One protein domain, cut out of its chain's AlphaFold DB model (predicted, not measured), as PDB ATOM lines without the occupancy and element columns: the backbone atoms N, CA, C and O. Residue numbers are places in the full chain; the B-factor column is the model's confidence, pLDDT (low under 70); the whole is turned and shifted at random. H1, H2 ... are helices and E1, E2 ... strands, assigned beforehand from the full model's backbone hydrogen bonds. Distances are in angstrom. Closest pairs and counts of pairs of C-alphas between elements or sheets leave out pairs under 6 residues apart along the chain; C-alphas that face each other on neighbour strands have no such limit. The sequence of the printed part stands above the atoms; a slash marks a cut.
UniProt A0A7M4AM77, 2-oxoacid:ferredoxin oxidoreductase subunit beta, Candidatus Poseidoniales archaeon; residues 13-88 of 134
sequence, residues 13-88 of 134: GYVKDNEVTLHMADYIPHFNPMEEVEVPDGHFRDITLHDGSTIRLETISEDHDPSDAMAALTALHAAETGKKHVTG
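This is residues 13 to 88 of the 134 residues of the protein "2-oxoacid:ferredoxin oxidoreductase subunit beta" of Candidatus Poseidoniales archaeon (UniProt A0A7M4AM77). A small three-stranded sheet, with H2 packing on it by residues 75 to 80, makes the body; residues 13 to 30 stick out as a long arm with H1 at its tip. The 76 printed residues run H1 E1 E2 H2 E3; the sheet E1 E2 E3 is mixed, as is the class, with 32 residues in named elements. The whole is extended, radius of gyration of the C-alphas 20.9 A, spanning 67 by 31 by 20 A.

Look at E1, residues 44 to 48, and E2, residues 54 to 59: an antiparallel hairpin, N 45 and O 57 2.8 A apart. E3, residues 85 to 87, is parallel to E2, with N 87 and O 58 at 2.8 A. H2, residues 69 to 81, is on the sheet, height 7.9 A, only just over none of its strands, 2 C-alphas falling on E3; the closest C-alphas of H2 and E3, Ala 79 and Val 86, are 6.0 A apart. E2, H2 and E3 form a strand-helix-strand unit, parallel strands joined through a helix, its crossover right-handed. H1, residues 13 to 17, is not on the sheet. In H1 and H2 every O i to N i+4 pair is within hydrogen-bond range.

Find C-alpha 13 at (49.427, 4.142, 16.601), where H1 begins; E3 ends at C-alpha 87, (-4.681, 1.503, 20.396). First to last C-alpha, H2 measures 18.5 A and E2 16.3 A.

The farthest C-alphas, Gly 13 and Asp 63, are 67.4 A apart. The printed part has no cut; H1 to E1 is a long link. Look for pLDDT under 70 in 28 residues, among them 32 to 45.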
ATOM      1  N   GLY A  13      49.649   5.149  17.643       82.19
ATOM      2  CA  GLY A  13      49.427   4.142  16.601       82.19
ATOM      3  C   GLY A  13      48.096   3.416  16.784       82.19
ATOM      4  O   GLY A  13      47.270   3.416  15.879       82.19
ATOM      5  N   TYR A  14      47.832   2.907  17.991       82.56
ATOM      6  CA  TYR A  14      46.588   2.194  18.279       82.56
ATOM      7  C   TYR A  14      45.343   3.076  18.119       82.56
ATOM      8  O   TYR A  14      44.357   2.638  17.533       82.56
ATOM      9  N   VAL A  15      45.379   4.318  18.616       82.00
ATOM     10  CA  VAL A  15      44.242   5.248  18.509       82.00
ATOM     11  C   VAL A  15      43.945   5.587  17.050       82.00
ATOM     12  O   VAL A  15      42.780   5.617  16.674       82.00
ATOM     13  N   LYS A  16      44.978   5.788  16.227       81.00
ATOM     14  CA  LYS A  16      44.825   6.069  14.796       81.00
ATOM     15  C   LYS A  16      44.272   4.866  14.024       81.00
ATOM     16  O   LYS A  16      43.394   5.038  13.186       81.00
ATOM     17  N   ASP A  17      44.762   3.660  14.307       83.44
ATOM     18  CA  ASP A  17      44.323   2.440  13.614       83.44
ATOM     19  C   ASP A  17      42.908   1.993  14.030       83.44
ATOM     20  O   ASP A  17      42.257   1.246  13.303       83.44
ATOM     21  N   ASN A  18      42.418   2.461  15.184       79.31
ATOM     22  CA  ASN A  18      41.086   2.157  15.721       79.31
ATOM     23  C   ASN A  18      40.176   3.396  15.779       79.31
ATOM     24  O   ASN A  18      39.182   3.410  16.510       79.31
ATOM     25  N   GLU A  19      40.504   4.444  15.024       77.62
ATOM     26  CA  GLU A  19      39.651   5.618  14.884       77.62
ATOM     27  C   GLU A  19      38.432   5.242  14.032       77.62
ATOM     28  O   GLU A  19      38.493   5.146  12.807       77.62
ATOM     29  N   VAL A  20      37.309   4.979  14.698       75.44
ATOM     30  CA  VAL A  20      36.029   4.724  14.037       75.44
ATOM     31  C   VAL A  20      35.248   6.028  13.994       75.44
ATOM     32  O   VAL A  20      34.935   6.612  15.032       75.44
ATOM     33  N   THR A  21      34.891   6.475  12.791       73.44
ATOM     34  CA  THR A  21      33.964   7.594  12.599       73.44
ATOM     35  C   THR A  21      32.605   7.225  13.195       73.44
ATOM     36  O   THR A  21      31.839   6.481  12.589       73.44
ATOM     37  N   LEU A  22      32.305   7.736  14.393       69.69
ATOM     38  CA  LEU A  22      31.061   7.431  15.113       69.69
ATOM     39  C   LEU A  22      29.820   8.040  14.448       69.69
ATOM     40  O   LEU A  22      28.720   7.512  14.601       69.69
ATOM     41  N   HIS A  23      29.987   9.142  13.712       68.12
ATOM     42  CA  HIS A  23      28.879   9.887  13.121       68.12
ATOM     43  C   HIS A  23      29.184  10.236  11.667       68.12
ATOM     44  O   HIS A  23      30.035  11.075  11.372       68.12
ATOM     45  N   MET A  24      28.469   9.585  10.754       68.19
ATOM     46  CA  MET A  24      28.297  10.071   9.391       68.19
ATOM     47  C   MET A  24      27.120  11.055   9.403       68.19
ATOM     48  O   MET A  24      26.178  10.876  10.175       68.19
ATOM     49  N   ALA A  25      27.175  12.116   8.597       68.75
ATOM     50  CA  ALA A  25      26.038  13.017   8.442       68.75
ATOM     51  C   ALA A  25      24.928  12.281   7.674       68.75
ATOM     52  O   ALA A  25      24.916  12.287   6.444       68.75
ATOM     53  N   ASP A  26      24.040  11.609   8.402       61.44
ATOM     54  CA  ASP A  26      22.863  10.969   7.827       61.44
ATOM     55  C   ASP A  26      21.800  12.023   7.508       61.44
ATOM     56  O   ASP A  26      21.443  12.868   8.332       61.44
ATOM     57  N   TYR A  27      21.299  11.985   6.277       70.94
ATOM     58  CA  TYR A  27      20.195  12.825   5.839       70.94
ATOM     59  C   TYR A  27      18.879  12.163   6.240       70.94
ATOM     60  O   TYR A  27      18.511  11.124   5.695       70.94
ATOM     61  N   ILE A  28      18.155  12.782   7.171       72.25
ATOM     62  CA  ILE A  28      16.789  12.388   7.517       72.25
ATOM     63  C   ILE A  28      15.845  13.141   6.566       72.25
ATOM     64  O   ILE A  28      15.781  14.372   6.637       72.25
ATOM     65  N   PRO A  29      15.122  12.457   5.661       73.75
ATOM     66  CA  PRO A  29      14.171  13.119   4.781       73.75
ATOM     67  C   PRO A  29      13.064  13.780   5.602       73.75
ATOM     68  O   PRO A  29      12.513  13.180   6.525       73.75
ATOM     69  N   HIS A  30      12.716  15.016   5.251       68.62
ATOM     70  CA  HIS A  30      11.586  15.702   5.866       68.62
ATOM     71  C   HIS A  30      10.277  15.129   5.305       68.62
ATOM     72  O   HIS A  30       9.908  15.416   4.165       68.62
ATOM     73  N   PHE A  31       9.580  14.321   6.100       71.81
ATOM     74  CA  PHE A  31       8.222  13.875   5.798       71.81
ATOM     75  C   PHE A  31       7.216  14.813   6.464       71.81
ATOM     76  O   PHE A  31       7.428  15.265   7.588       71.81
ATOM     77  N   ASN A  32       6.123  15.126   5.768       69.81
ATOM     78  CA  ASN A  32       5.022  15.843   6.400       69.81
ATOM     79  C   ASN A  32       4.355  14.916   7.422       69.81
ATOM     80  O   ASN A  32       4.115  13.759   7.075       69.81
ATOM     81  N   PRO A  33       4.027  15.403   8.632       60.69
ATOM     82  CA  PRO A  33       3.239  14.639   9.587       60.69
ATOM     83  C   PRO A  33       1.975  14.105   8.914       60.69
ATOM     84  O   PRO A  33       1.309  14.833   8.172       60.69
ATOM     85  N   MET A  34       1.666  12.832   9.144       64.88
ATOM     86  CA  MET A  34       0.394  12.268   8.706       64.88
ATOM     87  C   MET A  34      -0.748  12.996   9.422       64.88
ATOM     88  O   MET A  34      -0.605  13.343  10.595       64.88
ATOM     89  N   GLU A  35      -1.856  13.252   8.718       67.75
ATOM     90  CA  GLU A  35      -3.050  13.831   9.345       67.75
ATOM     91  C   GLU A  35      -3.500  12.959  10.519       67.75
ATOM     92  O   GLU A  35      -3.480  11.729  10.432       67.75
ATOM     93  N   GLU A  36      -3.890  13.607  11.615       61.72
ATOM     94  CA  GLU A  36      -4.444  12.939  12.785       61.72
ATOM     95  C   GLU A  36      -5.726  12.205  12.378       61.72
ATOM     96  O   GLU A  36      -6.667  12.793  11.840       61.72
ATOM     97  N   VAL A  37      -5.728  10.886  12.567       63.53
ATOM     98  CA  VAL A  37      -6.851  10.027  12.199       63.53
ATOM     99  C   VAL A  37      -7.583   9.627  13.469       63.53
ATOM    100  O   VAL A  37      -7.113   8.766  14.208       63.53
ATOM    101  N   GLU A  38      -8.764  10.202  13.687       60.41
ATOM    102  CA  GLU A  38      -9.700   9.690  14.688       60.41
ATOM    103  C   GLU A  38     -10.349   8.399  14.166       60.41
ATOM    104  O   GLU A  38     -10.991   8.369  13.106       60.41
ATOM    105  N   VAL A  39     -10.149   7.311  14.907       61.19
ATOM    106  CA  VAL A  39     -10.811   6.026  14.680       61.19
ATOM    107  C   VAL A  39     -11.865   5.872  15.778       61.19
ATOM    108  O   VAL A  39     -11.492   5.873  16.946       61.19
ATOM    109  N   PRO A  40     -13.164   5.777  15.444       66.44
ATOM    110  CA  PRO A  40     -14.211   5.579  16.448       66.44
ATOM    111  C   PRO A  40     -14.001   4.271  17.223       66.44
ATOM    112  O   PRO A  40     -13.449   3.324  16.666       66.44
ATOM    113  N   ASP A  41     -14.443   4.200  18.475       65.75
ATOM    114  CA  ASP A  41     -14.195   3.057  19.368       65.75
ATOM    115  C   ASP A  41     -14.673   1.717  18.784       65.75
ATOM    116  O   ASP A  41     -15.754   1.615  18.202       65.75
ATOM    117  N   GLY A  42     -13.840   0.677  18.895       62.03
ATOM    118  CA  GLY A  42     -14.109  -0.650  18.330       62.03
ATOM    119  C   GLY A  42     -14.025  -0.748  16.799       62.03
ATOM    120  O   GLY A  42     -14.302  -1.814  16.237       62.03
ATOM    121  N   HIS A  43     -13.645   0.324  16.098       64.44
ATOM    122  CA  HIS A  43     -13.425   0.303  14.655       64.44
ATOM    123  C   HIS A  43     -11.939   0.180  14.303       64.44
ATOM    124  O   HIS A  43     -11.040   0.417  15.106       64.44
ATOM    125  N   PHE A  44     -11.675  -0.202  13.053       67.56
ATOM    126  CA  PHE A  44     -10.327  -0.232  12.503       67.56
ATOM    127  C   PHE A  44     -10.234   0.622  11.243       67.56
ATOM    128  O   PHE A  44     -11.190   0.716  10.467       67.56
ATOM    129  N   ARG A  45      -9.065   1.220  11.012       65.19
ATOM    130  CA  ARG A  45      -8.774   2.006   9.813       65.19
ATOM    131  C   ARG A  45      -7.401   1.667   9.254       65.19
ATOM    132  O   ARG A  45      -6.428   1.542   9.991       65.19
ATOM    133  N   ASP A  46      -7.347   1.534   7.934       72.81
ATOM    134  CA  ASP A  46      -6.109   1.301   7.197       72.81
ATOM    135  C   ASP A  46      -5.434   2.640   6.897       72.81
ATOM    136  O   ASP A  46      -6.037   3.537   6.302       72.81
ATOM    137  N   ILE A  47      -4.186   2.771   7.333       68.00
ATOM    138  CA  ILE A  47      -3.344   3.948   7.152       68.00
ATOM    139  C   ILE A  47      -2.136   3.553   6.308       68.00
ATOM    140  O   ILE A  47      -1.373   2.659   6.671       68.00
ATOM    141  N   THR A  48      -1.957   4.233   5.177       70.56
ATOM    142  CA  THR A  48      -0.795   4.046   4.301       70.56
ATOM    143  C   THR A  48       0.333   4.973   4.734       70.56
ATOM    144  O   THR A  48       0.183   6.192   4.671       70.56
ATOM    145  N   LEU A  49       1.457   4.401   5.158       69.50
ATOM    146  CA  LEU A  49       2.659   5.125   5.559       69.50
ATOM    147  C   LEU A  49       3.400   5.722   4.352       69.50
ATOM    148  O   LEU A  49       3.162   5.364   3.196       69.50
ATOM    149  N   HIS A  50       4.345   6.625   4.625       67.00
ATOM    150  CA  HIS A  50       5.141   7.310   3.597       67.00
ATOM    151  C   HIS A  50       5.984   6.372   2.718       67.00
ATOM    152  O   HIS A  50       6.331   6.739   1.597       67.00
ATOM    153  N   ASP A  51       6.306   5.176   3.209       69.12
ATOM    154  CA  ASP A  51       7.043   4.136   2.485       69.12
ATOM    155  C   ASP A  51       6.135   3.216   1.641       69.12
ATOM    156  O   ASP A  51       6.620   2.301   0.975       69.12
ATOM    157  N   GLY A  52       4.821   3.464   1.645       69.94
ATOM    158  CA  GLY A  52       3.819   2.663   0.945       69.94
ATOM    159  C   GLY A  52       3.342   1.427   1.712       69.94
ATOM    160  O   GLY A  52       2.474   0.712   1.209       69.94
ATOM    161  N   SER A  53       3.860   1.167   2.915       72.25
ATOM    162  CA  SER A  53       3.326   0.127   3.795       72.25
ATOM    163  C   SER A  53       1.960   0.530   4.361       72.25
ATOM    164  O   SER A  53       1.599   1.706   4.397       72.25
ATOM    165  N   THR A  54       1.154  -0.450   4.773       70.44
ATOM    166  CA  THR A  54      -0.186  -0.209   5.326       70.44
ATOM    167  C   THR A  54      -0.254  -0.742   6.749       70.44
ATOM    168  O   THR A  54      -0.042  -1.935   6.969       70.44
ATOM    169  N   ILE A  55      -0.566   0.132   7.706       70.94
ATOM    170  CA  ILE A  55      -0.845  -0.222   9.099       70.94
ATOM    171  C   ILE A  55      -2.349  -0.130   9.325       70.94
ATOM    172  O   ILE A  55      -2.975   0.877   9.003       70.94
ATOM    173  N   ARG A  56      -2.932  -1.177   9.907       70.50
ATOM    174  CA  ARG A  56      -4.322  -1.173  10.359       70.50
ATOM    175  C   ARG A  56      -4.362  -0.787  11.833       70.50
ATOM    176  O   ARG A  56      -3.966  -1.598  12.665       70.50
ATOM    177  N   LEU A  57      -4.818   0.422  12.148       63.81
ATOM    178  CA  LEU A  57      -5.053   0.857  13.528       63.81
ATOM    179  C   LEU A  57      -6.441   0.394  13.970       63.81
ATOM    180  O   LEU A  57      -7.410   0.634  13.255       63.81
ATOM    181  N   GLU A  58      -6.533  -0.262  15.120       69.50
ATOM    182  CA  GLU A  58      -7.786  -0.671  15.758       69.50
ATOM    183  C   GLU A  58      -7.879  -0.009  17.131       69.50
ATOM    184  O   GLU A  58      -6.950  -0.100  17.937       69.50
ATOM    185  N   THR A  59      -8.976   0.690  17.392       73.88
ATOM    186  CA  THR A  59      -9.286   1.206  18.727       73.88
ATOM    187  C   THR A  59      -9.971   0.121  19.533       73.88
ATOM    188  O   THR A  59     -10.774  -0.661  19.016       73.88
ATOM    189  N   ILE A  60      -9.622   0.042  20.813       75.50
ATOM    190  CA  ILE A  60     -10.242  -0.924  21.709       75.50
ATOM    191  C   ILE A  60     -11.754  -0.659  21.824       75.50
ATOM    192  O   ILE A  60     -12.198   0.484  21.735       75.50
ATOM    193  N   SER A  61     -12.552  -1.724  21.932       73.38
ATOM    194  CA  SER A  61     -14.015  -1.623  22.052       73.38
ATOM    195  C   SER A  61     -14.416  -0.931  23.359       73.38
ATOM    196  O   SER A  61     -13.746  -1.132  24.371       73.38
ATOM    197  N   GLU A  62     -15.546  -0.212  23.371       67.88
ATOM    198  CA  GLU A  62     -16.168   0.310  24.605       67.88
ATOM    199  C   GLU A  62     -16.469  -0.799  25.632       67.88
ATOM    200  O   GLU A  62     -16.490  -0.538  26.832       67.88
ATOM    201  N   ASP A  63     -16.661  -2.042  25.181       74.12
ATOM    202  CA  ASP A  63     -16.929  -3.196  26.051       74.12
ATOM    203  C   ASP A  63     -15.673  -3.740  26.762       74.12
ATOM    204  O   ASP A  63     -15.759  -4.705  27.527       74.12
ATOM    205  N   HIS A  64     -14.487  -3.195  26.476       81.06
ATOM    206  CA  HIS A  64     -13.240  -3.665  27.073       81.06
ATOM    207  C   HIS A  64     -13.110  -3.202  28.521       81.06
ATOM    208  O   HIS A  64     -13.115  -2.006  28.800       81.06
ATOM    209  N   ASP A  65     -12.924  -4.153  29.435       81.69
ATOM    210  CA  ASP A  65     -12.644  -3.862  30.838       81.69
ATOM    211  C   ASP A  65     -11.134  -3.624  31.039       81.69
ATOM    212  O   ASP A  65     -10.347  -4.577  30.997       81.69
ATOM    213  N   PRO A  66     -10.691  -2.376  31.291       82.56
ATOM    214  CA  PRO A  66      -9.281  -2.073  31.496       82.56
ATOM    215  C   PRO A  66      -8.749  -2.604  32.834       82.56
ATOM    216  O   PRO A  66      -7.542  -2.568  33.047       82.56
ATOM    217  N   SER A  67      -9.597  -3.095  33.742       83.38
ATOM    218  CA  SER A  67      -9.150  -3.687  35.008       83.38
ATOM    219  C   SER A  67      -8.748  -5.163  34.886       83.38
ATOM    220  O   SER A  67      -8.105  -5.701  35.790       83.38
ATOM    221  N   ASP A  68      -9.055  -5.816  33.759       86.62
ATOM    222  CA  ASP A  68      -8.705  -7.214  33.503       86.62
ATOM    223  C   ASP A  68      -7.427  -7.339  32.651       86.62
ATOM    224  O   ASP A  68      -7.390  -7.071  31.446       86.62
ATOM    225  N   ALA A  69      -6.355  -7.828  33.278       87.81
ATOM    226  CA  ALA A  69      -5.082  -8.079  32.606       87.81
ATOM    227  C   ALA A  69      -5.194  -9.139  31.494       87.81
ATOM    228  O   ALA A  69      -4.497  -9.055  30.480       87.81
ATOM    229  N   MET A  70      -6.063 -10.140  31.662       91.19
ATOM    230  CA  MET A  70      -6.270 -11.190  30.664       91.19
ATOM    231  C   MET A  70      -7.033 -10.674  29.450       91.19
ATOM    232  O   MET A  70      -6.710 -11.076  28.328       91.19
ATOM    233  N   ALA A  71      -7.992  -9.767  29.647       86.38
ATOM    234  CA  ALA A  71      -8.667  -9.082  28.550       86.38
ATOM    235  C   ALA A  71      -7.656  -8.286  27.709       86.38
ATOM    236  O   ALA A  71      -7.633  -8.419  26.486       86.38
ATOM    237  N   ALA A  72      -6.749  -7.544  28.357       87.88
ATOM    238  CA  ALA A  72      -5.712  -6.767  27.677       87.88
ATOM    239  C   ALA A  72      -4.759  -7.649  26.850       87.88
ATOM    240  O   ALA A  72      -4.487  -7.370  25.681       87.88
ATOM    241  N   LEU A  73      -4.283  -8.753  27.435       90.88
ATOM    242  CA  LEU A  73      -3.417  -9.713  26.742       90.88
ATOM    243  C   LEU A  73      -4.131 -10.395  25.573       90.88
ATOM    244  O   LEU A  73      -3.533 -10.614  24.519       90.88
ATOM    245  N   THR A  74      -5.413 -10.715  25.745       90.06
ATOM    246  CA  THR A  74      -6.240 -11.325  24.700       90.06
ATOM    247  C   THR A  74      -6.461 -10.353  23.543       90.06
ATOM    248  O   THR A  74      -6.305 -10.749  22.389       90.06
ATOM    249  N   ALA A  75      -6.749  -9.080  23.835       87.31
ATOM    250  CA  ALA A  75      -6.879  -8.024  22.835       87.31
ATOM    251  C   ALA A  75      -5.577  -7.840  22.037       87.31
ATOM    252  O   ALA A  75      -5.606  -7.838  20.806       87.31
ATOM    253  N   LEU A  76      -4.426  -7.790  22.718       88.81
ATOM    254  CA  LEU A  76      -3.108  -7.722  22.075       88.81
ATOM    255  C   LEU A  76      -2.847  -8.929  21.165       88.81
ATOM    256  O   LEU A  76      -2.413  -8.773  20.026       88.81
ATOM    257  N   HIS A  77      -3.137 -10.141  21.642       90.62
ATOM    258  CA  HIS A  77      -2.903 -11.356  20.865       90.62
ATOM    259  C   HIS A  77      -3.831 -11.473  19.645       90.62
ATOM    260  O   HIS A  77      -3.405 -11.903  18.566       90.62
ATOM    261  N   ALA A  78      -5.096 -11.070  19.795       87.81
ATOM    262  CA  ALA A  78      -6.060 -11.021  18.703       87.81
ATOM    263  C   ALA A  78      -5.651  -9.991  17.640       87.81
ATOM    264  O   ALA A  78      -5.712 -10.296  16.445       87.81
ATOM    265  N   ALA A  79      -5.174  -8.817  18.064       86.81
ATOM    266  CA  ALA A  79      -4.671  -7.778  17.172       86.81
ATOM    267  C   ALA A  79      -3.447  -8.261  16.379       86.81
ATOM    268  O   ALA A  79      -3.446  -8.177  15.150       86.81
ATOM    269  N   GLU A  80      -2.470  -8.879  17.050       87.81
ATOM    270  CA  GLU A  80      -1.277  -9.452  16.413       87.81
ATOM    271  C   GLU A  80      -1.654 -10.507  15.359       87.81
ATOM    272  O   GLU A  80      -1.228 -10.443  14.203       87.81
ATOM    273  N   THR A  81      -2.545 -11.439  15.717       90.50
ATOM    274  CA  THR A  81      -3.043 -12.473  14.793       90.50
ATOM    275  C   THR A  81      -3.792 -11.858  13.605       90.50
ATOM    276  O   THR A  81      -3.680 -12.332  12.471       90.50
ATOM    277  N   GLY A  82      -4.540 -10.780  13.847       84.94
ATOM    278  CA  GLY A  82      -5.275 -10.025  12.838       84.94
ATOM    279  C   GLY A  82      -4.422  -9.072  11.995       84.94
ATOM    280  O   GLY A  82      -4.973  -8.447  11.085       84.94
ATOM    281  N   LYS A  83      -3.112  -8.955  12.274       85.38
ATOM    282  CA  LYS A  83      -2.209  -7.936  11.705       85.38
ATOM    283  C   LYS A  83      -2.747  -6.514  11.888       85.38
ATOM    284  O   LYS A  83      -2.718  -5.694  10.968       85.38
ATOM    285  N   LYS A  84      -3.285  -6.258  13.075       83.31
ATOM    286  CA  LYS A  84      -3.815  -4.971  13.513       83.31
ATOM    287  C   LYS A  84      -2.948  -4.431  14.637       83.31
ATOM    288  O   LYS A  84      -2.375  -5.193  15.410       83.31
ATOM    289  N   HIS A  85      -2.877  -3.115  14.736       80.38
ATOM    290  CA  HIS A  85      -2.234  -2.430  15.838       80.38
ATOM    291  C   HIS A  85      -3.315  -1.874  16.760       80.38
ATOM    292  O   HIS A  85      -4.068  -0.984  16.367       80.38
ATOM    293  N   VAL A  86      -3.412  -2.444  17.957       83.62
ATOM    294  CA  VAL A  86      -4.404  -2.043  18.953       83.62
ATOM    295  C   VAL A  86      -3.961  -0.752  19.643       83.62
ATOM    296  O   VAL A  86      -2.795  -0.590  19.998       83.62
ATOM    297  N   THR A  87      -4.901   0.168  19.828       82.75
ATOM    298  CA  THR A  87      -4.681   1.503  20.396       82.75
ATOM    299  C   THR A  87      -5.754   1.831  21.439       82.75
ATOM    300  O   THR A  87      -6.874   1.323  21.363       82.75
ATOM    301  N   GLY A  88      -5.406   2.658  22.432       80.75
ATOM    302  CA  GLY A  88      -6.282   3.027  23.554       80.75
ATOM    303  C   GLY A  88      -5.769   2.549  24.917       80.75
ATOM    304  O   GLY A  88      -4.615   2.136  25.055       80.75
TER     305      GLY A  88